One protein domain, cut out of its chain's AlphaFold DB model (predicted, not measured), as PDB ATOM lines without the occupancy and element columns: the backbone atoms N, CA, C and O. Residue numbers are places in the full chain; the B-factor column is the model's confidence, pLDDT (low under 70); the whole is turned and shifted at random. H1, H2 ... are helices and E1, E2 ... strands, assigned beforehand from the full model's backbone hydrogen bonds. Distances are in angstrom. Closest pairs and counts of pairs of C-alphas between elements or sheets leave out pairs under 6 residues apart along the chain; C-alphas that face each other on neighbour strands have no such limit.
ATOM      1  N   ASP A   3      52.783 -37.782 -55.886       28.81
ATOM      2  CA  ASP A   3      53.405 -37.209 -57.099       28.81
ATOM      3  C   ASP A   3      52.569 -37.447 -58.372       28.81
ATOM      4  O   ASP A   3      52.605 -36.653 -59.302       28.81
ATOM      5  N   GLN A   4      51.754 -38.508 -58.409       30.61
ATOM      6  CA  GLN A   4      50.904 -38.834 -59.565       30.61
ATOM      7  C   GLN A   4      49.628 -37.983 -59.658       30.61
ATOM      8  O   GLN A   4      48.935 -38.042 -60.669       30.61
ATOM      9  N   MET A   5      49.303 -37.198 -58.625       32.09
ATOM     10  CA  MET A   5      48.100 -36.353 -58.595       32.09
ATOM     11  C   MET A   5      48.355 -34.896 -59.012       32.09
ATOM     12  O   MET A   5      47.428 -34.093 -58.940       32.09
ATOM     13  N   GLY A   6      49.579 -34.534 -59.419       31.06
ATOM     14  CA  GLY A   6      49.897 -33.166 -59.859       31.06
ATOM     15  C   GLY A   6      49.701 -32.099 -58.774       31.06
ATOM     16  O   GLY A   6      49.430 -30.947 -59.082       31.06
ATOM     17  N   LEU A   7      49.794 -32.480 -57.494       36.72
ATOM     18  CA  LEU A   7      49.582 -31.581 -56.349       36.72
ATOM     19  C   LEU A   7      50.804 -30.699 -56.020       36.72
ATOM     20  O   LEU A   7      50.730 -29.914 -55.077       36.72
ATOM     21  N   TRP A   8      51.906 -30.834 -56.765       41.88
ATOM     22  CA  TRP A   8      53.184 -30.165 -56.513       41.88
ATOM     23  C   TRP A   8      53.792 -29.691 -57.839       41.88
ATOM     24  O   TRP A   8      54.265 -30.509 -58.625       41.88
ATOM     25  N   ASP A   9      53.753 -28.382 -58.079       41.28
ATOM     26  CA  ASP A   9      54.363 -27.695 -59.230       41.28
ATOM     27  C   ASP A   9      55.462 -26.721 -58.739       41.28
ATOM     28  O   ASP A   9      55.449 -26.322 -57.568       41.28
ATOM     29  N   GLU A  10      56.395 -26.324 -59.609       38.78
ATOM     30  CA  GLU A  10      57.439 -25.303 -59.392       38.78
ATOM     31  C   GLU A  10      56.872 -23.933 -58.972       38.78
ATOM     32  O   GLU A  10      57.603 -23.100 -58.444       38.78
ATOM     33  N   GLN A  11      55.560 -23.722 -59.114       42.19
ATOM     34  CA  GLN A  11      54.832 -22.546 -58.623       42.19
ATOM     35  C   GLN A  11      54.285 -22.683 -57.186       42.19
ATOM     36  O   GLN A  11      53.601 -21.788 -56.688       42.19
ATOM     37  N   SER A  12      54.558 -23.791 -56.487       37.94
ATOM     38  CA  SER A  12      54.121 -23.964 -55.091       37.94
ATOM     39  C   SER A  12      54.762 -22.899 -54.182       37.94
ATOM     40  O   SER A  12      55.952 -22.634 -54.345       37.94
ATOM     41  N   PRO A  13      54.038 -22.324 -53.198       36.91
ATOM     42  CA  PRO A  13      54.575 -21.313 -52.283       36.91
ATOM     43  C   PRO A  13      55.912 -21.726 -51.652       36.91
ATOM     44  O   PRO A  13      56.064 -22.877 -51.247       36.91
ATOM     45  N   GLN A  14      56.849 -20.788 -51.500       32.06
ATOM     46  CA  GLN A  14      58.216 -21.028 -50.999       32.06
ATOM     47  C   GLN A  14      58.310 -21.934 -49.743       32.06
ATOM     48  O   GLN A  14      59.101 -22.880 -49.763       32.06
ATOM     49  N   PRO A  15      57.442 -21.797 -48.714       34.69
ATOM     50  CA  PRO A  15      57.458 -22.682 -47.539       34.69
ATOM     51  C   PRO A  15      57.182 -24.164 -47.859       34.69
ATOM     52  O   PRO A  15      57.602 -25.070 -47.139       34.69
ATOM     53  N   LEU A  16      56.460 -24.443 -48.947       31.08
ATOM     54  CA  LEU A  16      56.170 -25.795 -49.430       31.08
ATOM     55  C   LEU A  16      57.325 -26.372 -50.263       31.08
ATOM     56  O   LEU A  16      57.526 -27.586 -50.273       31.08
ATOM     57  N   GLN A  17      58.119 -25.520 -50.915       35.31
ATOM     58  CA  GLN A  17      59.341 -25.934 -51.613       35.31
ATOM     59  C   GLN A  17      60.462 -26.265 -50.619       35.31
ATOM     60  O   GLN A  17      61.113 -27.304 -50.738       35.31
ATOM     61  N   GLU A  18      60.620 -25.445 -49.579       35.97
ATOM     62  CA  GLU A  18      61.589 -25.640 -48.489       35.97
ATOM     63  C   GLU A  18      61.295 -26.883 -47.637       35.97
ATOM     64  O   GLU A  18      62.204 -27.503 -47.087       35.97
ATOM     65  N   THR A  19      60.030 -27.306 -47.561       32.31
ATOM     66  CA  THR A  19      59.625 -28.516 -46.830       32.31
ATOM     67  C   THR A  19      59.724 -29.794 -47.663       32.31
ATOM     68  O   THR A  19      59.570 -30.883 -47.111       32.31
ATOM     69  N   ARG A  20      60.047 -29.722 -48.964       38.06
ATOM     70  CA  ARG A  20      60.186 -30.900 -49.844       38.06
ATOM     71  C   ARG A  20      61.301 -31.869 -49.407       38.06
ATOM     72  O   ARG A  20      61.030 -33.073 -49.376       38.06
ATOM     73  N   PRO A  21      62.512 -31.420 -49.014       38.62
ATOM     74  CA  PRO A  21      63.539 -32.303 -48.454       38.62
ATOM     75  C   PRO A  21      63.109 -32.913 -47.114       38.62
ATOM     76  O   PRO A  21      63.303 -34.105 -46.897       38.62
ATOM     77  N   LEU A  22      62.447 -32.124 -46.259       37.97
ATOM     78  CA  LEU A  22      61.887 -32.576 -44.980       37.97
ATOM     79  C   LEU A  22      60.806 -33.642 -45.172       37.97
ATOM     80  O   LEU A  22      60.830 -34.661 -44.496       37.97
ATOM     81  N   LEU A  23      59.891 -33.463 -46.123       39.75
ATOM     82  CA  LEU A  23      58.856 -34.444 -46.452       39.75
ATOM     83  C   LEU A  23      59.447 -35.717 -47.059       39.75
ATOM     84  O   LEU A  23      58.960 -36.807 -46.764       39.75
ATOM     85  N   LYS A  24      60.504 -35.604 -47.873       45.03
ATOM     86  CA  LYS A  24      61.251 -36.762 -48.382       45.03
ATOM     87  C   LYS A  24      61.920 -37.529 -47.237       45.03
ATOM     88  O   LYS A  24      61.761 -38.743 -47.168       45.03
ATOM     89  N   MET A  25      62.568 -36.821 -46.316       44.66
ATOM     90  CA  MET A  25      63.211 -37.396 -45.133       44.66
ATOM     91  C   MET A  25      62.188 -38.048 -44.194       44.66
ATOM     92  O   MET A  25      62.366 -39.190 -43.794       44.66
ATOM     93  N   VAL A  26      61.056 -37.387 -43.925       48.72
ATOM     94  CA  VAL A  26      59.935 -37.961 -43.161       48.72
ATOM     95  C   VAL A  26      59.400 -39.210 -43.854       48.72
ATOM     96  O   VAL A  26      59.127 -40.201 -43.192       48.72
ATOM     97  N   ARG A  27      59.275 -39.210 -45.184       53.09
ATOM     98  CA  ARG A  27      58.809 -40.373 -45.948       53.09
ATOM     99  C   ARG A  27      59.803 -41.536 -45.905       53.09
ATOM    100  O   ARG A  27      59.366 -42.681 -45.833       53.09
ATOM    101  N   GLU A  28      61.104 -41.260 -45.923       58.91
ATOM    102  CA  GLU A  28      62.160 -42.262 -45.729       58.91
ATOM    103  C   GLU A  28      62.156 -42.810 -44.295       58.91
ATOM    104  O   GLU A  28      62.135 -44.024 -44.126       58.91
ATOM    105  N   MET A  29      62.020 -41.953 -43.280       59.28
ATOM    106  CA  MET A  29      61.873 -42.365 -41.876       59.28
ATOM    107  C   MET A  29      60.608 -43.200 -41.640       59.28
ATOM    108  O   MET A  29      60.647 -44.203 -40.933       59.28
ATOM    109  N   VAL A  30      59.475 -42.815 -42.241       59.06
ATOM    110  CA  VAL A  30      58.223 -43.591 -42.209       59.06
ATOM    111  C   VAL A  30      58.444 -44.962 -42.840       59.06
ATOM    112  O   VAL A  30      57.983 -45.963 -42.298       59.06
ATOM    113  N   ARG A  31      59.172 -45.021 -43.960       62.78
ATOM    114  CA  ARG A  31      59.474 -46.267 -44.668       62.78
ATOM    115  C   ARG A  31      60.379 -47.188 -43.849       62.78
ATOM    116  O   ARG A  31      60.083 -48.372 -43.733       62.78
ATOM    117  N   GLU A  32      61.446 -46.648 -43.274       68.19
ATOM    118  CA  GLU A  32      62.377 -47.377 -42.408       68.19
ATOM    119  C   GLU A  32      61.655 -47.917 -41.169       68.19
ATOM    120  O   GLU A  32      61.725 -49.110 -40.872       68.19
ATOM    121  N   LYS A  33      60.839 -47.080 -40.517       62.09
ATOM    122  CA  LYS A  33      60.070 -47.490 -39.340       62.09
ATOM    123  C   LYS A  33      58.991 -48.522 -39.657       62.09
ATOM    124  O   LYS A  33      58.776 -49.430 -38.862       62.09
ATOM    125  N   ALA A  34      58.323 -48.416 -40.804       60.38
ATOM    126  CA  ALA A  34      57.349 -49.412 -41.246       60.38
ATOM    127  C   ALA A  34      57.997 -50.793 -41.446       60.38
ATOM    128  O   ALA A  34      57.435 -51.796 -41.007       60.38
ATOM    129  N   LEU A  35      59.204 -50.835 -42.025       69.69
ATOM    130  CA  LEU A  35      59.978 -52.068 -42.199       69.69
ATOM    131  C   LEU A  35      60.402 -52.679 -40.856       69.69
ATOM    132  O   LEU A  35      60.229 -53.879 -40.658       69.69
ATOM    133  N   GLU A  36      60.880 -51.868 -39.906       71.69
ATOM    134  CA  GLU A  36      61.211 -52.331 -38.546       71.69
ATOM    135  C   GLU A  36      60.009 -52.938 -37.805       71.69
ATOM    136  O   GLU A  36      60.171 -53.786 -36.930       71.69
ATOM    137  N   MET A  37      58.797 -52.496 -38.142       62.16
ATOM    138  CA  MET A  37      57.549 -52.944 -37.522       62.16
ATOM    139  C   MET A  37      56.889 -54.114 -38.265       62.16
ATOM    140  O   MET A  37      55.816 -54.553 -37.853       62.16
ATOM    141  N   GLY A  38      57.517 -54.628 -39.331       65.38
ATOM    142  CA  GLY A  38      57.018 -55.758 -40.117       65.38
ATOM    143  C   GLY A  38      55.787 -55.439 -40.971       65.38
ATOM    144  O   GLY A  38      55.005 -56.340 -41.263       65.38
ATOM    145  N   LEU A  39      55.583 -54.169 -41.335       60.50
ATOM    146  CA  LEU A  39      54.428 -53.716 -42.113       60.50
ATOM    147  C   LEU A  39      54.747 -53.707 -43.613       60.50
ATOM    148  O   LEU A  39      55.798 -53.215 -44.029       60.50
ATOM    149  N   GLU A  40      53.830 -54.222 -44.434       60.84
ATOM    150  CA  GLU A  40      53.960 -54.167 -45.893       60.84
ATOM    151  C   GLU A  40      53.776 -52.728 -46.400       60.84
ATOM    152  O   GLU A  40      52.753 -52.086 -46.170       60.84
ATOM    153  N   LEU A  41      54.782 -52.212 -47.112       59.31
ATOM    154  CA  LEU A  41      54.819 -50.837 -47.628       59.31
ATOM    155  C   LEU A  41      53.894 -50.597 -48.833       59.31
ATOM    156  O   LEU A  41      53.732 -49.449 -49.248       59.31
ATOM    157  N   ASP A  42      53.321 -51.655 -49.402       61.91
ATOM    158  CA  ASP A  42      52.442 -51.580 -50.572       61.91
ATOM    159  C   ASP A  42      50.959 -51.464 -50.179       61.91
ATOM    160  O   ASP A  42      50.115 -51.221 -51.044       61.91
ATOM    161  N   ASP A  43      50.644 -51.566 -48.880       63.50
ATOM    162  CA  ASP A  43      49.318 -51.300 -48.326       63.50
ATOM    163  C   ASP A  43      49.206 -49.832 -47.853       63.50
ATOM    164  O   ASP A  43      49.831 -49.434 -46.859       63.50
ATOM    165  N   PRO A  44      48.386 -48.993 -48.520       58.41
ATOM    166  CA  PRO A  44      48.145 -47.614 -48.103       58.41
ATOM    167  C   PRO A  44      47.621 -47.481 -46.666       58.41
ATOM    168  O   PRO A  44      47.905 -46.477 -46.012       58.41
ATOM    169  N   ALA A  45      46.874 -48.469 -46.160       61.84
ATOM    170  CA  ALA A  45      46.365 -48.445 -44.791       61.84
ATOM    171  C   ALA A  45      47.500 -48.639 -43.773       61.84
ATOM    172  O   ALA A  45      47.631 -47.836 -42.844       61.84
ATOM    173  N   ALA A  46      48.373 -49.625 -43.996       62.31
ATOM    174  CA  ALA A  46      49.546 -49.868 -43.158       62.31
ATOM    175  C   ALA A  46      50.500 -48.660 -43.129       62.31
ATOM    176  O   ALA A  46      50.943 -48.230 -42.061       62.31
ATOM    177  N   LEU A  47      50.761 -48.039 -44.286       63.06
ATOM    178  CA  LEU A  47      51.572 -46.818 -44.372       63.06
ATOM    179  C   LEU A  47      50.981 -45.653 -43.566       63.06
ATOM    180  O   LEU A  47      51.714 -44.917 -42.901       63.06
ATOM    181  N   ASN A  48      49.661 -45.479 -43.607       64.56
ATOM    182  CA  ASN A  48      48.990 -44.424 -42.858       64.56
ATOM    183  C   ASN A  48      49.014 -44.646 -41.351       64.56
ATOM    184  O   ASN A  48      49.077 -43.664 -40.611       64.56
ATOM    185  N   GLU A  49      48.963 -45.898 -40.900       68.88
ATOM    186  CA  GLU A  49      49.063 -46.241 -39.484       68.88
ATOM    187  C   GLU A  49      50.456 -45.906 -38.928       68.88
ATOM    188  O   GLU A  49      50.595 -45.380 -37.818       68.88
ATOM    189  N   VAL A  50      51.507 -46.162 -39.711       68.00
ATOM    190  CA  VAL A  50      52.883 -45.789 -39.346       68.00
ATOM    191  C   VAL A  50      53.052 -44.279 -39.353       68.00
ATOM    192  O   VAL A  50      53.587 -43.718 -38.392       68.00
ATOM    193  N   ALA A  51      52.560 -43.612 -40.400       67.94
ATOM    194  CA  ALA A  51      52.577 -42.159 -40.479       67.94
ATOM    195  C   ALA A  51      51.878 -41.538 -39.261       67.94
ATOM    196  O   ALA A  51      52.439 -40.641 -38.641       67.94
ATOM    197  N   ASP A  52      50.716 -42.054 -38.852       72.44
ATOM    198  CA  ASP A  52      49.993 -41.560 -37.675       72.44
ATOM    199  C   ASP A  52      50.778 -41.672 -36.390       72.44
ATOM    200  O   ASP A  52      50.869 -40.699 -35.639       72.44
ATOM    201  N   ARG A  53      51.370 -42.840 -36.138       74.88
ATOM    202  CA  ARG A  53      52.179 -43.046 -34.937       74.88
ATOM    203  C   ARG A  53      53.373 -42.099 -34.899       74.88
ATOM    204  O   ARG A  53      53.675 -41.551 -33.839       74.88
ATOM    205  N   LEU A  54      54.013 -41.866 -36.043       73.31
ATOM    206  CA  LEU A  54      55.128 -40.930 -36.153       73.31
ATOM    207  C   LEU A  54      54.687 -39.478 -35.963       73.31
ATOM    208  O   LEU A  54      55.327 -38.753 -35.208       73.31
ATOM    209  N   ILE A  55      53.575 -39.067 -36.574       74.00
ATOM    210  CA  ILE A  55      53.026 -37.711 -36.433       74.00
ATOM    211  C   ILE A  55      52.621 -37.437 -34.985       74.00
ATOM    212  O   ILE A  55      52.953 -36.381 -34.453       74.00
ATOM    213  N   VAL A  56      51.924 -38.377 -34.337       81.50
ATOM    214  CA  VAL A  56      51.535 -38.266 -32.922       81.50
ATOM    215  C   VAL A  56      52.769 -38.108 -32.049       81.50
ATOM    216  O   VAL A  56      52.813 -37.200 -31.221       81.50
ATOM    217  N   ARG A  57      53.784 -38.950 -32.257       82.12
ATOM    218  CA  ARG A  57      55.016 -38.904 -31.472       82.12
ATOM    219  C   ARG A  57      55.770 -37.592 -31.665       82.12
ATOM    220  O   ARG A  57      56.091 -36.944 -30.676       82.12
ATOM    221  N   LEU A  58      55.968 -37.172 -32.913       79.75
ATOM    222  CA  LEU A  58      56.630 -35.910 -33.235       79.75
ATOM    223  C   LEU A  58      55.872 -34.718 -32.642       79.75
ATOM    224  O   LEU A  58      56.478 -33.816 -32.080       79.75
ATOM    225  N   ALA A  59      54.539 -34.709 -32.723       79.50
ATOM    226  CA  ALA A  59      53.737 -33.646 -32.132       79.50
ATOM    227  C   ALA A  59      53.873 -33.603 -30.602       79.50
ATOM    228  O   ALA A  59      54.038 -32.522 -30.042       79.50
ATOM    229  N   GLU A  60      53.823 -34.754 -29.923       88.38
ATOM    230  CA  GLU A  60      54.032 -34.830 -28.473       88.38
ATOM    231  C   GLU A  60      55.436 -34.357 -28.065       88.38
ATOM    232  O   GLU A  60      55.546 -33.599 -27.100       88.38
ATOM    233  N   GLU A  61      56.473 -34.729 -28.820       87.62
ATOM    234  CA  GLU A  61      57.853 -34.262 -28.620       87.62
ATOM    235  C   GLU A  61      57.951 -32.740 -28.800       87.62
ATOM    236  O   GLU A  61      58.419 -32.043 -27.903       87.62
ATOM    237  N   LEU A  62      57.378 -32.189 -29.876       85.38
ATOM    238  CA  LEU A  62      57.332 -30.741 -30.106       85.38
ATOM    239  C   LEU A  62      56.591 -29.978 -28.996       85.38
ATOM    240  O   LEU A  62      56.905 -28.808 -28.757       85.38
ATOM    241  N   PHE A  63      55.584 -30.584 -28.358       90.88
ATOM    242  CA  PHE A  63      54.893 -29.980 -27.214       90.88
ATOM    243  C   PHE A  63      55.744 -30.024 -25.955       90.88
ATOM    244  O   PHE A  63      55.730 -29.061 -25.191       90.88
ATOM    245  N   ASP A  64      56.448 -31.128 -25.718       89.56
ATOM    246  CA  ASP A  64      57.339 -31.262 -24.571       89.56
ATOM    247  C   ASP A  64      58.522 -30.292 -24.669       89.56
ATOM    248  O   ASP A  64      58.793 -29.609 -23.686       89.56
ATOM    249  N   GLU A  65      59.130 -30.140 -25.849       88.88
ATOM    250  CA  GLU A  65      60.177 -29.141 -26.111       88.88
ATOM    251  C   GLU A  65      59.718 -27.716 -25.779       88.88
ATOM    252  O   GLU A  65      60.436 -26.956 -25.132       88.88
ATOM    253  N   GLU A  66      58.510 -27.334 -26.212       88.12
ATOM    254  CA  GLU A  66      57.965 -26.007 -25.909       88.12
ATOM    255  C   GLU A  66      57.749 -25.835 -24.403       88.12
ATOM    256  O   GLU A  66      58.063 -24.786 -23.846       88.12
ATOM    257  N   VAL A  67      57.240 -26.866 -23.722       92.50
ATOM    258  CA  VAL A  67      57.083 -26.817 -22.266       92.50
ATOM    259  C   VAL A  67      58.435 -26.678 -21.582       92.50
ATOM    260  O   VAL A  67      58.541 -25.852 -20.685       92.50
ATOM    261  N   GLU A  68      59.458 -27.423 -21.999       91.19
ATOM    262  CA  GLU A  68      60.809 -27.315 -21.438       91.19
ATOM    263  C   GLU A  68      61.360 -25.894 -21.574       91.19
ATOM    264  O   GLU A  68      61.801 -25.318 -20.578       91.19
ATOM    265  N   GLN A  69      61.224 -25.288 -22.757       89.56
ATOM    266  CA  GLN A  69      61.621 -23.899 -23.009       89.56
ATOM    267  C   GLN A  69      60.879 -22.912 -22.100       89.56
ATOM    268  O   GLN A  69      61.501 -22.068 -21.461       89.56
ATOM    269  N   VAL A  70      59.554 -23.035 -21.998       89.19
ATOM    270  CA  VAL A  70      58.719 -22.108 -21.220       89.19
ATOM    271  C   VAL A  70      58.897 -22.308 -19.708       89.19
ATOM    272  O   VAL A  70      58.779 -21.362 -18.936       89.19
ATOM    273  N   THR A  71      59.228 -23.518 -19.247       89.56
ATOM    274  CA  THR A  71      59.503 -23.784 -17.822       89.56
ATOM    275  C   THR A  71      60.847 -23.255 -17.327       89.56
ATOM    276  O   THR A  71      61.103 -23.311 -16.127       89.56
ATOM    277  N   ALA A  72      61.691 -22.715 -18.212       88.62
ATOM    278  CA  ALA A  72      62.868 -21.956 -17.801       88.62
ATOM    279  C   ALA A  72      62.495 -20.609 -17.146       88.62
ATOM    280  O   ALA A  72      63.311 -20.024 -16.433       88.62
ATOM    281  N   GLU A  73      61.271 -20.115 -17.361       87.62
ATOM    282  CA  GLU A  73      60.779 -18.882 -16.748       87.62
ATOM    283  C   GLU A  73      60.457 -19.071 -15.249       87.62
ATOM    284  O   GLU A  73      59.754 -20.017 -14.870       87.62
ATOM    285  N   PRO A  74      60.900 -18.153 -14.366       87.56
ATOM    286  CA  PRO A  74      60.578 -18.214 -12.945       87.56
ATOM    287  C   PRO A  74      59.068 -18.239 -12.683       87.56
ATOM    288  O   PRO A  74      58.309 -17.422 -13.199       87.56
ATOM    289  N   GLY A  75      58.628 -19.165 -11.831       87.06
ATOM    290  CA  GLY A  75      57.212 -19.307 -11.484       87.06
ATOM    291  C   GLY A  75      56.380 -20.082 -12.511       87.06
ATOM    292  O   GLY A  75      55.171 -20.228 -12.319       87.06
ATOM    293  N   VAL A  76      56.999 -20.622 -13.563       92.38
ATOM    294  CA  VAL A  76      56.350 -21.512 -14.525       92.38
ATOM    295  C   VAL A  76      56.821 -22.943 -14.301       92.38
ATOM    296  O   VAL A  76      58.005 -23.210 -14.115       92.38
ATOM    297  N   ARG A  77      55.892 -23.900 -14.283       91.44
ATOM    298  CA  ARG A  77      56.219 -25.315 -14.077       91.44
ATOM    299  C   ARG A  77      55.398 -26.232 -14.961       91.44
ATOM    300  O   ARG A  77      54.232 -25.968 -15.268       91.44
ATOM    301  N   ARG A  78      55.992 -27.373 -15.303       91.81
ATOM    302  CA  ARG A  78      55.279 -28.469 -15.952       91.81
ATOM    303  C   ARG A  78      54.203 -29.014 -15.013       91.81
ATOM    304  O   ARG A  78      54.436 -29.217 -13.823       91.81
ATOM    305  N   HIS A  79      53.026 -29.265 -15.566       89.44
ATOM    306  CA  HIS A  79      51.896 -29.870 -14.873       89.44
ATOM    307  C   HIS A  79      51.512 -31.208 -15.534       89.44
ATOM    308  O   HIS A  79      52.224 -31.746 -16.384       89.44
ATOM    309  N   SER A  80      50.381 -31.782 -15.129       90.75
ATOM    310  CA  SER A  80      49.875 -33.050 -15.664       90.75
ATOM    311  C   SER A  80      49.501 -32.969 -17.145       90.75
ATOM    312  O   SER A  80      49.094 -31.921 -17.645       90.75
ATOM    313  N   ARG A  81      49.562 -34.106 -17.841       93.50
ATOM    314  CA  ARG A  81      49.104 -34.236 -19.230       93.50
ATOM    315  C   ARG A  81      47.586 -34.400 -19.314       93.50
ATOM    316  O   ARG A  81      46.958 -34.903 -18.384       93.50
ATOM    317  N   MET A  82      47.009 -34.019 -20.446       93.44
ATOM    318  CA  MET A  82      45.619 -34.311 -20.800       93.44
ATOM    319  C   MET A  82      45.535 -35.042 -22.140       93.44
ATOM    320  O   MET A  82      46.422 -34.905 -22.983       93.44
ATOM    321  N   ARG A  83      44.452 -35.794 -22.358       93.44
ATOM    322  CA  ARG A  83      44.112 -36.269 -23.703       93.44
ATOM    323  C   ARG A  83      43.632 -35.086 -24.538       93.44
ATOM    324  O   ARG A  83      42.750 -34.343 -24.110       93.44
ATOM    325  N   GLY A  84      44.221 -34.922 -25.711       88.88
ATOM    326  CA  GLY A  84      43.857 -33.931 -26.710       88.88
ATOM    327  C   GLY A  84      43.790 -34.566 -28.092       88.88
ATOM    328  O   GLY A  84      43.917 -35.779 -28.250       88.88
ATOM    329  N   SER A  85      43.573 -33.743 -29.110       84.44
ATOM    330  CA  SER A  85      43.695 -34.202 -30.493       84.44
ATOM    331  C   SER A  85      44.165 -33.088 -31.412       84.44
ATOM    332  O   SER A  85      43.807 -31.923 -31.217       84.44
ATOM    333  N   ILE A  86      44.924 -33.465 -32.432       79.81
ATOM    334  CA  ILE A  86      45.430 -32.576 -33.481       79.81
ATOM    335  C   ILE A  86      44.796 -32.921 -34.826       79.81
ATOM    336  O   ILE A  86      44.322 -34.041 -35.019       79.81
ATOM    337  N   GLY A  87      44.733 -31.955 -35.737       71.31
ATOM    338  CA  GLY A  87      44.323 -32.193 -37.116       71.31
ATOM    339  C   GLY A  87      45.495 -32.686 -37.960       71.31
ATOM    340  O   GLY A  87      46.576 -32.113 -37.900       71.31
ATOM    341  N   PHE A  88      45.272 -33.719 -38.770       70.38
ATOM    342  CA  PHE A  88      46.203 -34.128 -39.821       70.38
ATOM    343  C   PHE A  88      45.399 -34.540 -41.052       70.38
ATOM    344  O   PHE A  88      44.552 -35.428 -40.969       70.38
ATOM    345  N   GLY A  89      45.594 -33.852 -42.177       66.81
ATOM    346  CA  GLY A  89      44.727 -34.012 -43.343       66.81
ATOM    347  C   GLY A  89      43.244 -33.805 -42.990       66.81
ATOM    348  O   GLY A  89      42.862 -32.794 -42.396       66.81
ATOM    349  N   ALA A  90      42.397 -34.776 -43.341       62.06
ATOM    350  CA  ALA A  90      40.966 -34.755 -43.031       62.06
ATOM    351  C   ALA A  90      40.603 -35.397 -41.670       62.06
ATOM    352  O   ALA A  90      39.440 -35.315 -41.247       62.06
ATOM    353  N   ARG A  91      41.575 -35.982 -40.954       67.00
ATOM    354  CA  ARG A  91      41.380 -36.743 -39.707       67.00
ATOM    355  C   ARG A  91      41.901 -36.020 -38.465       67.00
ATOM    356  O   ARG A  91      42.542 -34.968 -38.542       67.00
ATOM    357  N   ARG A  92      41.565 -36.572 -37.294       73.88
ATOM    358  CA  ARG A  92      42.087 -36.148 -35.989       73.88
ATOM    359  C   ARG A  92      42.887 -37.277 -35.370       73.88
ATOM    360  O   ARG A  92      42.381 -38.391 -35.306       73.88
ATOM    361  N   LEU A  93      44.069 -36.953 -34.872       76.94
ATOM    362  CA  LEU A  93      44.925 -37.891 -34.156       76.94
ATOM    363  C   LEU A  93      44.873 -37.574 -32.668       76.94
ATOM    364  O   LEU A  93      44.953 -36.402 -32.285       76.94
ATOM    365  N   GLU A  94      44.679 -38.595 -31.837       86.75
ATOM    366  CA  GLU A  94      44.750 -38.440 -30.384       86.75
ATOM    367  C   GLU A  94      46.198 -38.209 -29.952       86.75
ATOM    368  O   GLU A  94      47.108 -38.893 -30.408       86.75
ATOM    369  N   VAL A  95      46.397 -37.244 -29.057       88.31
ATOM    370  CA  VAL A  95      47.712 -36.890 -28.506       88.31
ATOM    371  C   VAL A  95      47.607 -36.666 -27.000       88.31
ATOM    372  O   VAL A  95      46.546 -36.307 -26.473       88.31
ATOM    373  N   ARG A  96      48.716 -36.828 -26.282       94.00
ATOM    374  CA  ARG A  96      48.860 -36.469 -24.870       94.00
ATOM    375  C   ARG A  96      49.559 -35.127 -24.737       94.00
ATOM    376  O   ARG A  96      50.773 -35.018 -24.865       94.00
ATOM    377  N   VAL A  97      48.774 -34.116 -24.393       94.06
ATOM    378  CA  VAL A  97      49.209 -32.721 -24.341       94.06
ATOM    379  C   VAL A  97      49.710 -32.389 -22.935       94.06
ATOM    380  O   VAL A  97      48.939 -32.545 -21.978       94.06
ATOM    381  N   PRO A  98      50.963 -31.940 -22.760       94.44
ATOM    382  CA  PRO A  98      51.434 -31.427 -21.481       94.44
ATOM    383  C   PRO A  98      50.743 -30.104 -21.137       94.44
ATOM    384  O   PRO A  98      50.297 -29.366 -22.011       94.44
ATOM    385  N   ARG A  99      50.620 -29.811 -19.841       94.75
ATOM    386  CA  ARG A  99      50.039 -28.555 -19.351       94.75
ATOM    387  C   ARG A  99      51.096 -27.731 -18.635       94.75
ATOM    388  O   ARG A  99      51.992 -28.290 -18.004       94.75
ATOM    389  N   ILE A 100      50.953 -26.416 -18.715       95.12
ATOM    390  CA  ILE A 100      51.866 -25.434 -18.128       95.12
ATOM    391  C   ILE A 100      51.119 -24.744 -16.993       95.12
ATOM    392  O   ILE A 100      50.070 -24.153 -17.243       95.12
ATOM    393  N   ALA A 101      51.631 -24.829 -15.767       93.81
ATOM    394  CA  ALA A 101      51.107 -24.088 -14.625       93.81
ATOM    395  C   ALA A 101      51.961 -22.840 -14.378       93.81
ATOM    396  O   ALA A 101      53.188 -22.923 -14.422       93.81
ATOM    397  N   ARG A 102      51.316 -21.706 -14.099       92.62
ATOM    398  CA  ARG A 102      51.978 -20.425 -13.808       92.62
ATOM    399  C   ARG A 102      51.796 -20.002 -12.350       92.62
ATOM    400  O   ARG A 102      50.946 -20.536 -11.636       92.62
ATOM    401  N   ALA A 103      52.604 -19.035 -11.921       88.62
ATOM    402  CA  ALA A 103      52.627 -18.511 -10.556       88.62
ATOM    403  C   ALA A 103      51.309 -17.845 -10.134       88.62
ATOM    404  O   ALA A 103      50.975 -17.846  -8.954       88.62
ATOM    405  N   ASP A 104      50.536 -17.338 -11.095       88.62
ATOM    406  CA  ASP A 104      49.190 -16.789 -10.893       88.62
ATOM    407  C   ASP A 104      48.112 -17.868 -10.652       88.62
ATOM    408  O   ASP A 104      46.930 -17.556 -10.511       88.62
ATOM    409  N   GLY A 105      48.500 -19.149 -10.614       86.50
ATOM    410  CA  GLY A 105      47.603 -20.288 -10.431       86.50
ATOM    411  C   GLY A 105      46.912 -20.757 -11.713       86.50
ATOM    412  O   GLY A 105      46.166 -21.741 -11.676       86.50
ATOM    413  N   THR A 106      47.155 -20.114 -12.860       91.50
ATOM    414  CA  THR A 106      46.549 -20.509 -14.135       91.50
ATOM    415  C   THR A 106      47.236 -21.729 -14.740       91.50
ATOM    416  O   THR A 106      48.416 -22.007 -14.516       91.50
ATOM    417  N   THR A 107      46.475 -22.486 -15.532       91.81
ATOM    418  CA  THR A 107      46.999 -23.592 -16.336       91.81
ATOM    419  C   THR A 107      46.698 -23.340 -17.806       91.81
ATOM    420  O   THR A 107      45.537 -23.184 -18.181       91.81
ATOM    421  N   THR A 108      47.723 -23.352 -18.653       93.38
ATOM    422  CA  THR A 108      47.574 -23.204 -20.106       93.38
ATOM    423  C   THR A 108      48.132 -24.395 -20.868       93.38
ATOM    424  O   THR A 108      48.860 -25.229 -20.330       93.38
ATOM    425  N   LEU A 109      47.782 -24.457 -22.149       93.44
ATOM    426  CA  LEU A 109      48.322 -25.424 -23.098       93.44
ATOM    427  C   LEU A 109      49.439 -24.787 -23.932       93.44
ATOM    428  O   LEU A 109      49.355 -23.571 -24.163       93.44
ATOM    429  N   PRO A 110      50.401 -25.595 -24.418       91.31
ATOM    430  CA  PRO A 110      51.396 -25.166 -25.395       91.31
ATOM    431  C   PRO A 110      50.733 -24.494 -26.601       91.31
ATOM    432  O   PRO A 110      49.693 -24.951 -27.095       91.31
ATOM    433  N   ASP A 111      51.327 -23.416 -27.088       86.56
ATOM    434  CA  ASP A 111      50.865 -22.682 -28.256       86.56
ATOM    435  C   ASP A 111      51.001 -23.523 -29.525       86.56
ATOM    436  O   ASP A 111      50.100 -23.482 -30.369       86.56
ATOM    437  N   ARG A 112      52.039 -24.368 -29.640       82.75
ATOM    438  CA  ARG A 112      52.121 -25.370 -30.714       82.75
ATOM    439  C   ARG A 112      50.872 -26.249 -30.702       82.75
ATOM    440  O   ARG A 112      50.223 -26.363 -31.738       82.75
ATOM    441  N   TYR A 113      50.448 -26.787 -29.552       86.88
ATOM    442  CA  TYR A 113      49.222 -27.597 -29.490       86.88
ATOM    443  C   TYR A 113      47.981 -26.820 -29.946       86.88
ATOM    444  O   TYR A 113      47.157 -27.367 -30.683       86.88
ATOM    445  N   ARG A 114      47.833 -25.542 -29.570       82.38
ATOM    446  CA  ARG A 114      46.706 -24.717 -30.049       82.38
ATOM    447  C   ARG A 114      46.703 -24.592 -31.572       82.38
ATOM    448  O   ARG A 114      45.643 -24.718 -32.175       82.38
ATOM    449  N   ARG A 115      47.875 -24.431 -32.197       77.81
ATOM    450  CA  ARG A 115      48.014 -24.386 -33.664       77.81
ATOM    451  C   ARG A 115      47.676 -25.727 -34.318       77.81
ATOM    452  O   ARG A 115      46.893 -25.750 -35.256       77.81
ATOM    453  N   PHE A 116      48.193 -26.845 -33.803       74.38
ATOM    454  CA  PHE A 116      47.923 -28.177 -34.369       74.38
ATOM    455  C   PHE A 116      46.493 -28.681 -34.113       74.38
ATOM    456  O   PHE A 116      45.981 -29.526 -34.847       74.38
ATOM    457  N   SER A 117      45.822 -28.194 -33.067       79.75
ATOM    458  CA  SER A 117      44.427 -28.548 -32.762       79.75
ATOM    459  C   SER A 117      43.394 -27.645 -33.450       79.75
ATOM    460  O   SER A 117      42.196 -27.971 -33.412       79.75
ATOM    461  N   ALA A 118      43.854 -26.572 -34.108       73.19
ATOM    462  CA  ALA A 118      43.051 -25.617 -34.861       73.19
ATOM    463  C   ALA A 118      42.197 -26.325 -35.929       73.19
ATOM    464  O   ALA A 118      42.652 -27.208 -36.661       73.19
ATOM    465  N   ARG A 119      40.913 -25.964 -36.008       69.81
ATOM    466  CA  ARG A 119      39.954 -26.623 -36.918       69.81
ATOM    467  C   ARG A 119      40.080 -26.109 -38.350       69.81
ATOM    468  O   ARG A 119      39.598 -26.758 -39.274       69.81
ATOM    469  N   GLU A 120      40.732 -24.973 -38.524       69.25
ATOM    470  CA  GLU A 120      40.942 -24.249 -39.769       69.25
ATOM    471  C   GLU A 120      41.714 -25.109 -40.779       69.25
ATOM    472  O   GLU A 120      41.253 -25.275 -41.905       69.25
ATOM    473  N   GLN A 121      42.791 -25.780 -40.351       66.94
ATOM    474  CA  GLN A 121      43.574 -26.681 -41.215       66.94
ATOM    475  C   GLN A 121      42.736 -27.852 -41.763       66.94
ATOM    476  O   GLN A 121      42.873 -28.268 -42.918       66.94
ATOM    477  N   GLN A 122      41.813 -28.370 -40.947       72.31
ATOM    478  CA  GLN A 122      40.910 -29.443 -41.366       72.31
ATOM    479  C   GLN A 122      39.824 -28.930 -42.313       72.31
ATOM    480  O   GLN A 122      39.446 -29.629 -43.255       72.31
ATOM    481  N   ASN A 123      39.303 -27.723 -42.067       77.12
ATOM    482  CA  ASN A 123      38.319 -27.094 -42.944       77.12
ATOM    483  C   ASN A 123      38.905 -26.901 -44.344       77.12
ATOM    484  O   ASN A 123      38.269 -27.288 -45.325       77.12
ATOM    485  N   GLU A 124      40.136 -26.397 -44.425       74.12
ATOM    486  CA  GLU A 124      40.831 -26.176 -45.687       74.12
ATOM    487  C   GLU A 124      41.059 -27.487 -46.445       74.12
ATOM    488  O   GLU A 124      40.750 -27.572 -47.635       74.12
ATOM    489  N   THR A 125      41.525 -28.536 -45.762       72.94
ATOM    490  CA  THR A 125      41.754 -29.848 -46.388       72.94
ATOM    491  C   THR A 125      40.464 -30.434 -46.962       72.94
ATOM    492  O   THR A 125      40.415 -30.832 -48.129       72.94
ATOM    493  N   VAL A 126      39.381 -30.427 -46.182       75.88
ATOM    494  CA  VAL A 126      38.069 -30.918 -46.634       75.88
ATOM    495  C   VAL A 126      37.521 -30.076 -47.791       75.88
ATOM    496  O   VAL A 126      36.906 -30.609 -48.717       75.88
ATOM    497  N   ALA A 127      37.796 -28.775 -47.784       78.88
ATOM    498  CA  ALA A 127      37.450 -27.865 -48.864       78.88
ATOM    499  C   ALA A 127      38.259 -28.108 -50.144       78.88
ATOM    500  O   ALA A 127      37.707 -28.031 -51.242       78.88
ATOM    501  N   ARG A 128      39.543 -28.473 -50.042       77.88
ATOM    502  CA  ARG A 128      40.341 -28.924 -51.195       77.88
ATOM    503  C   ARG A 128      39.783 -30.224 -51.778       77.88
ATOM    504  O   ARG A 128      39.615 -30.305 -52.991       77.88
ATOM    505  N   MET A 129      39.391 -31.184 -50.937       75.75
ATOM    506  CA  MET A 129      38.721 -32.412 -51.391       75.75
ATOM    507  C   MET A 129      37.417 -32.107 -52.141       75.75
ATOM    508  O   MET A 129      37.168 -32.677 -53.204       75.75
ATOM    509  N   ALA A 130      36.596 -31.181 -51.634       76.50
ATOM    510  CA  ALA A 130      35.388 -30.740 -52.332       76.50
ATOM    511  C   ALA A 130      35.710 -30.109 -53.699       76.50
ATOM    512  O   ALA A 130      35.053 -30.429 -54.691       76.50
ATOM    513  N   GLY A 131      36.764 -29.287 -53.764       72.94
ATOM    514  CA  GLY A 131      37.281 -28.692 -55.001       72.94
ATOM    515  C   GLY A 131      37.795 -29.718 -56.014       72.94
ATOM    516  O   GLY A 131      37.535 -29.571 -57.204       72.94
ATOM    517  N   ALA A 132      38.435 -30.793 -55.545       75.62
ATOM    518  CA  ALA A 132      38.855 -31.943 -56.356       75.62
ATOM    519  C   ALA A 132      37.686 -32.874 -56.732       75.62
ATOM    520  O   ALA A 132      37.833 -33.831 -57.487       75.62
ATOM    521  N   GLY A 133      36.491 -32.592 -56.218       75.69
ATOM    522  CA  GLY A 133      35.276 -33.270 -56.606       75.69
ATOM    523  C   GLY A 133      34.841 -34.423 -55.700       75.69
ATOM    524  O   GLY A 133      33.980 -35.217 -56.096       75.69
ATOM    525  N   VAL A 134      35.340 -34.491 -54.472       78.94
ATOM    526  CA  VAL A 134      34.761 -35.356 -53.443       78.94
ATOM    527  C   VAL A 134      33.402 -34.791 -53.031       78.94
ATOM    528  O   VAL A 134      33.251 -33.609 -52.731       78.94
ATOM    529  N   THR A 135      32.370 -35.634 -53.045       77.44
ATOM    530  CA  THR A 135      31.026 -35.237 -52.598       77.44
ATOM    531  C   THR A 135      30.799 -35.680 -51.164       77.44
ATOM    532  O   THR A 135      31.386 -36.658 -50.718       77.44
ATOM    533  N   SER A 136      29.848 -35.061 -50.464       76.12
ATOM    534  CA  SER A 136      29.504 -35.469 -49.097       76.12
ATOM    535  C   SER A 136      29.065 -36.938 -48.980       76.12
ATOM    536  O   SER A 136      29.142 -37.508 -47.898       76.12
ATOM    537  N   ARG A 137      28.560 -37.534 -50.074       74.25
ATOM    538  CA  ARG A 137      28.156 -38.950 -50.155       74.25
ATOM    539  C   ARG A 137      29.362 -39.876 -50.293       74.25
ATOM    540  O   ARG A 137      29.422 -40.883 -49.606       74.25
ATOM    541  N   ARG A 138      30.329 -39.482 -51.125       73.81
ATOM    542  CA  ARG A 138      31.582 -40.217 -51.345       73.81
ATOM    543  C   ARG A 138      32.694 -39.826 -50.380       73.81
ATOM    544  O   ARG A 138      33.799 -40.317 -50.512       73.81
ATOM    545  N   TYR A 139      32.429 -38.936 -49.425       75.19
ATOM    546  CA  TYR A 139      33.450 -38.468 -48.496       75.19
ATOM    547  C   TYR A 139      34.016 -39.626 -47.681       75.19
ATOM    548  O   TYR A 139      35.222 -39.797 -47.635       75.19
ATOM    549  N   ARG A 140      33.147 -40.486 -47.135       70.19
ATOM    550  CA  ARG A 140      33.586 -41.690 -46.421       70.19
ATOM    551  C   ARG A 140      34.416 -42.613 -47.317       70.19
ATOM    552  O   ARG A 140      35.469 -43.050 -46.888       70.19
ATOM    553  N   GLU A 141      33.952 -42.886 -48.534       70.31
ATOM    554  CA  GLU A 141      34.678 -43.726 -49.499       70.31
ATOM    555  C   GLU A 141      36.046 -43.133 -49.848       70.31
ATOM    556  O   GLU A 141      37.023 -43.864 -49.904       70.31
ATOM    557  N   ALA A 142      36.131 -41.813 -50.031       68.00
ATOM    558  CA  ALA A 142      37.379 -41.117 -50.321       68.00
ATOM    559  C   ALA A 142      38.373 -41.204 -49.155       68.00
ATOM    560  O   ALA A 142      39.555 -41.408 -49.400       68.00
ATOM    561  N   LEU A 143      37.900 -41.097 -47.907       65.94
ATOM    562  CA  LEU A 143      38.741 -41.274 -46.718       65.94
ATOM    563  C   LEU A 143      39.224 -42.727 -46.588       65.94
ATOM    564  O   LEU A 143      40.410 -42.962 -46.404       65.94
ATOM    565  N   VAL A 144      38.328 -43.704 -46.767       64.19
ATOM    566  CA  VAL A 144      38.687 -45.134 -46.717       64.19
ATOM    567  C   VAL A 144      39.681 -45.494 -47.822       64.19
ATOM    568  O   VAL A 144      40.672 -46.160 -47.556       64.19
ATOM    569  N   ALA A 145      39.457 -45.023 -49.051       60.03
ATOM    570  CA  ALA A 145      40.372 -45.241 -50.173       60.03
ATOM    571  C   ALA A 145      41.724 -44.542 -49.973       60.03
ATOM    572  O   ALA A 145      42.738 -45.007 -50.484       60.03
ATOM    573  N   ALA A 146      41.747 -43.443 -49.217       58.50
ATOM    574  CA  ALA A 146      42.975 -42.797 -48.788       58.50
ATOM    575  C   ALA A 146      43.669 -43.540 -47.637       58.50
ATOM    576  O   ALA A 146      44.696 -43.047 -47.192       58.50
ATOM    577  N   GLY A 147      43.143 -44.686 -47.177       54.62
ATOM    578  CA  GLY A 147      43.662 -45.491 -46.069       54.62
ATOM    579  C   GLY A 147      43.418 -44.865 -44.693       54.62
ATOM    580  O   GLY A 147      44.160 -45.148 -43.756       54.62
ATOM    581  N   GLU A 148      42.450 -43.955 -44.574       56.25
ATOM    582  CA  GLU A 148      42.120 -43.303 -43.310       56.25
ATOM    583  C   GLU A 148      41.086 -44.140 -42.539       56.25
ATOM    584  O   GLU A 148      40.007 -44.455 -43.059       56.25
ATOM    585  N   GLU A 149      41.358 -44.450 -41.263       53.47
ATOM    586  CA  GLU A 149      40.280 -44.823 -40.344       53.47
ATOM    587  C   GLU A 149      39.255 -43.684 -40.323       53.47
ATOM    588  O   GLU A 149      39.616 -42.509 -40.374       53.47
ATOM    589  N   VAL A 150      37.961 -44.009 -40.258       53.66
ATOM    590  CA  VAL A 150      36.891 -43.002 -40.272       53.66
ATOM    591  C   VAL A 150      36.391 -42.768 -38.841       53.66
ATOM    592  O   VAL A 150      35.436 -43.432 -38.419       53.66
ATOM    593  N   PRO A 151      36.970 -41.816 -38.078       50.44
ATOM    594  CA  PRO A 151      36.453 -41.413 -36.782       50.44
ATOM    595  C   PRO A 151      34.951 -41.110 -36.795       50.44
ATOM    596  O   PRO A 151      34.384 -40.577 -37.762       50.44
ATOM    597  N   ARG A 152      34.299 -41.357 -35.653       45.88
ATOM    598  CA  ARG A 152      32.939 -40.860 -35.397       45.88
ATOM    599  C   ARG A 152      32.921 -39.336 -35.591       45.88
ATOM    600  O   ARG A 152      33.757 -38.622 -35.052       45.88
ATOM    601  N   GLY A 153      31.967 -38.831 -36.378       51.00
ATOM    602  CA  GLY A 153      31.846 -37.393 -36.670       51.00
ATOM    603  C   GLY A 153      32.487 -36.916 -37.982       51.00
ATOM    604  O   GLY A 153      32.492 -35.716 -38.243       51.00
ATOM    605  N   LEU A 154      32.966 -37.812 -38.854       60.56
ATOM    606  CA  LEU A 154      33.367 -37.509 -40.245       60.56
ATOM    607  C   LEU A 154      32.266 -37.839 -41.273       60.56
ATOM    608  O   LEU A 154      32.526 -38.177 -42.422       60.56
ATOM    609  N   GLY A 155      31.002 -37.746 -40.857       64.44
ATOM    610  CA  GLY A 155      29.847 -37.966 -41.730       64.44
ATOM    611  C   GLY A 155      29.526 -36.782 -42.650       64.44
ATOM    612  O   GLY A 155      30.136 -35.713 -42.573       64.44
ATOM    613  N   LYS A 156      28.487 -36.955 -43.476       73.69
ATOM    614  CA  LYS A 156      27.942 -35.944 -44.404       73.69
ATOM    615  C   LYS A 156      27.815 -34.549 -43.774       73.69
ATOM    616  O   LYS A 156      28.269 -33.573 -44.366       73.69
ATOM    617  N   THR A 157      27.227 -34.457 -42.582       75.62
ATOM    618  CA  THR A 157      26.994 -33.185 -41.877       75.62
ATOM    619  C   THR A 157      28.295 -32.469 -41.531       75.62
ATOM    620  O   THR A 157      28.402 -31.260 -41.697       75.62
ATOM    621  N   ALA A 158      29.316 -33.213 -41.106       74.81
ATOM    622  CA  ALA A 158      30.606 -32.634 -40.764       74.81
ATOM    623  C   ALA A 158      31.386 -32.207 -42.015       74.81
ATOM    624  O   ALA A 158      32.028 -31.162 -41.999       74.81
ATOM    625  N   PHE A 159      31.292 -32.962 -43.115       78.38
ATOM    626  CA  PHE A 159      31.828 -32.541 -44.414       78.38
ATOM    627  C   PHE A 159      31.210 -31.215 -44.869       78.38
ATOM    628  O   PHE A 159      31.927 -30.275 -45.203       78.38
ATOM    629  N   GLN A 160      29.880 -31.119 -44.847       80.25
ATOM    630  CA  GLN A 160      29.164 -29.907 -45.247       80.25
ATOM    631  C   GLN A 160      29.481 -28.728 -44.320       80.25
ATOM    632  O   GLN A 160      29.786 -27.642 -44.804       80.25
ATOM    633  N   GLY A 161      29.486 -28.951 -43.004       83.12
ATOM    634  CA  GLY A 161      29.794 -27.917 -42.017       83.12
ATOM    635  C   GLY A 161      31.223 -27.377 -42.124       83.12
ATOM    636  O   GLY A 161      31.417 -26.171 -42.021       83.12
ATOM    637  N   ARG A 162      32.223 -28.235 -42.369       82.88
ATOM    638  CA  ARG A 162      33.620 -27.796 -42.559       82.88
ATOM    639  C   ARG A 162      33.804 -26.998 -43.843       82.88
ATOM    640  O   ARG A 162      34.407 -25.934 -43.808       82.88
ATOM    641  N   ASN A 163      33.227 -27.475 -44.944       84.25
ATOM    642  CA  ASN A 163      33.226 -26.737 -46.205       84.25
ATOM    643  C   ASN A 163      32.569 -25.362 -46.062       84.25
ATOM    644  O   ASN A 163      33.115 -24.373 -46.534       84.25
ATOM    645  N   ARG A 164      31.425 -25.297 -45.368       88.81
ATOM    646  CA  ARG A 164      30.737 -24.035 -45.088       88.81
ATOM    647  C   ARG A 164      31.640 -23.070 -44.321       88.81
ATOM    648  O   ARG A 164      31.821 -21.949 -44.768       88.81
ATOM    649  N   LYS A 165      32.263 -23.535 -43.233       88.88
ATOM    650  CA  LYS A 165      33.205 -22.723 -42.449       88.88
ATOM    651  C   LYS A 165      34.392 -22.237 -43.272       88.88
ATOM    652  O   LYS A 165      34.786 -21.090 -43.113       88.88
ATOM    653  N   GLN A 166      34.944 -23.082 -44.145       88.06
ATOM    654  CA  GLN A 166      36.019 -22.647 -45.034       88.06
ATOM    655  C   GLN A 166      35.534 -21.579 -46.012       88.06
ATOM    656  O   GLN A 166      36.221 -20.590 -46.205       88.06
ATOM    657  N   ALA A 167      34.352 -21.752 -46.602       92.38
ATOM    658  CA  ALA A 167      33.791 -20.778 -47.528       92.38
ATOM    659  C   ALA A 167      33.520 -19.419 -46.854       92.38
ATOM    660  O   ALA A 167      33.792 -18.374 -47.437       92.38
ATOM    661  N   ASP A 168      33.044 -19.429 -45.606       93.94
ATOM    662  CA  ASP A 168      32.842 -18.208 -44.816       93.94
ATOM    663  C   ASP A 168      34.187 -17.533 -44.461       93.94
ATOM    664  O   ASP A 168      34.311 -16.305 -44.506       93.94
ATOM    665  N   ALA A 169      35.224 -18.327 -44.163       91.94
ATOM    666  CA  ALA A 169      36.583 -17.829 -43.942       91.94
ATOM    667  C   ALA A 169      37.204 -17.246 -45.225       91.94
ATOM    668  O   ALA A 169      37.813 -16.179 -45.173       91.94
ATOM    669  N   ASP A 170      37.002 -17.896 -46.372       94.50
ATOM    670  CA  ASP A 170      37.470 -17.433 -47.682       94.50
ATOM    671  C   ASP A 170      36.779 -16.112 -48.074       94.50
ATOM    672  O   ASP A 170      37.439 -15.187 -48.540       94.50
ATOM    673  N   LEU A 171      35.476 -15.959 -47.802       96.81
ATOM    674  CA  LEU A 171      34.771 -14.681 -47.982       96.81
ATOM    675  C   LEU A 171      35.329 -13.576 -47.090       96.81
ATOM    676  O   LEU A 171      35.515 -12.450 -47.547       96.81
TER     677      LEU A 171
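AT A GLANCE: This is residues 3 to 171 of the 454 residues of an uncharacterized protein of Conexibacter woesei (strain DSM 14684 / CIP 108061 / JCM 11494 / NBRC 100937 / ID131577) (UniProt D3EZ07). A hairpin of two strands, E1 and E2, and the long helix H3, with the short H4 packed on both, make the core, and from one end of it helices reach out to two sides. There H2 crosses H3 steeply on one side and H7 crosses H5 on the other, while the links at residues 71 to 81 and 98 to 110 make the opposite end; residues 10 to 15 stick out. The printed part has 169 residues, with seven named helices and two named strands in the order H1 H2 H3 E1 E2 H4 H5 H6 H7; the sheet, E1 - E2, is antiparallel and the class is mostly helix. It is only just compact, close to loose, with a radius of gyration of the C-alphas of 18.3 A and spans of 52 by 43 by 35 A.

HOW THE PARTS SIT: H1, residues 14 to 18, and H2, residues 20 to 36, meet only through their link. With residues 30 to 34 alone H2 touches H3, residues 44 to 70, opposite ways at a steep tilt of 66 degrees; the closest C-alphas, of Ala 34 and Val 50, are 6.1 A apart. E1, residues 82 to 88, and E2, residues 91 to 97, form an antiparallel hairpin at 146 degrees, with N 84 and O 95 at 2.8 A and N 93 and O 86 at 2.9 A, within hydrogen-bond range. The closest C-alphas of H3 and E2, of Val 56 and Val 95, are 6.0 A apart. H4, residues 111 to 117, touches H3, opposite ways at a shallow tilt of 23 degrees, with the C-alphas of Phe 63 and Arg 112 closest at 6.4 A. The closest C-alphas of H4 and E1, of Ser 117 and Ile 86, are 4.2 A apart. H5, residues 120 to 131, touches H7, residues 156 to 171, about perpendicular at 78 degrees, with Asn 123 and Arg 162 closest at 4.8 A between C-alphas. H6, residues 139 to 145, is close to H7 but not clearly touching, with the C-alphas of Tyr 139 and Lys 156 closest at 7.3 A. In H1 to H7 every O i to N i+4 pair is within hydrogen-bond range.

IN THESE COORDINATES: H1 begins at C-alpha 14, (58.216, -21.028, -50.999). H2 is 24.2 A long from first to last C-alpha, and H3, the longest helix, 38.5 A, beginning at C-alpha 44, (48.145, -47.614, -48.103). E1 is 19.0 A long, E2 17.7 A, H5 16.3 A and H7 22.6 A; H7 ends at C-alpha 171, (34.771, -14.681, -47.982).

THE WHOLE: The two C-alphas farthest apart, of Pro 74 and Arg 137, are 53.5 A apart. The printed part has no cut, and the links H3 to E1 and E2 to H4 are long. Short antiparallel pairings join residues 77 to 78 with 100 to 101, and 100 to 101 with 107 to 108. The mean pLDDT of the printed part is 71.4; it is under 70 at residues 3 to 35, 37 to 51, 89 to 91, 119 to 121 and 142 to 155.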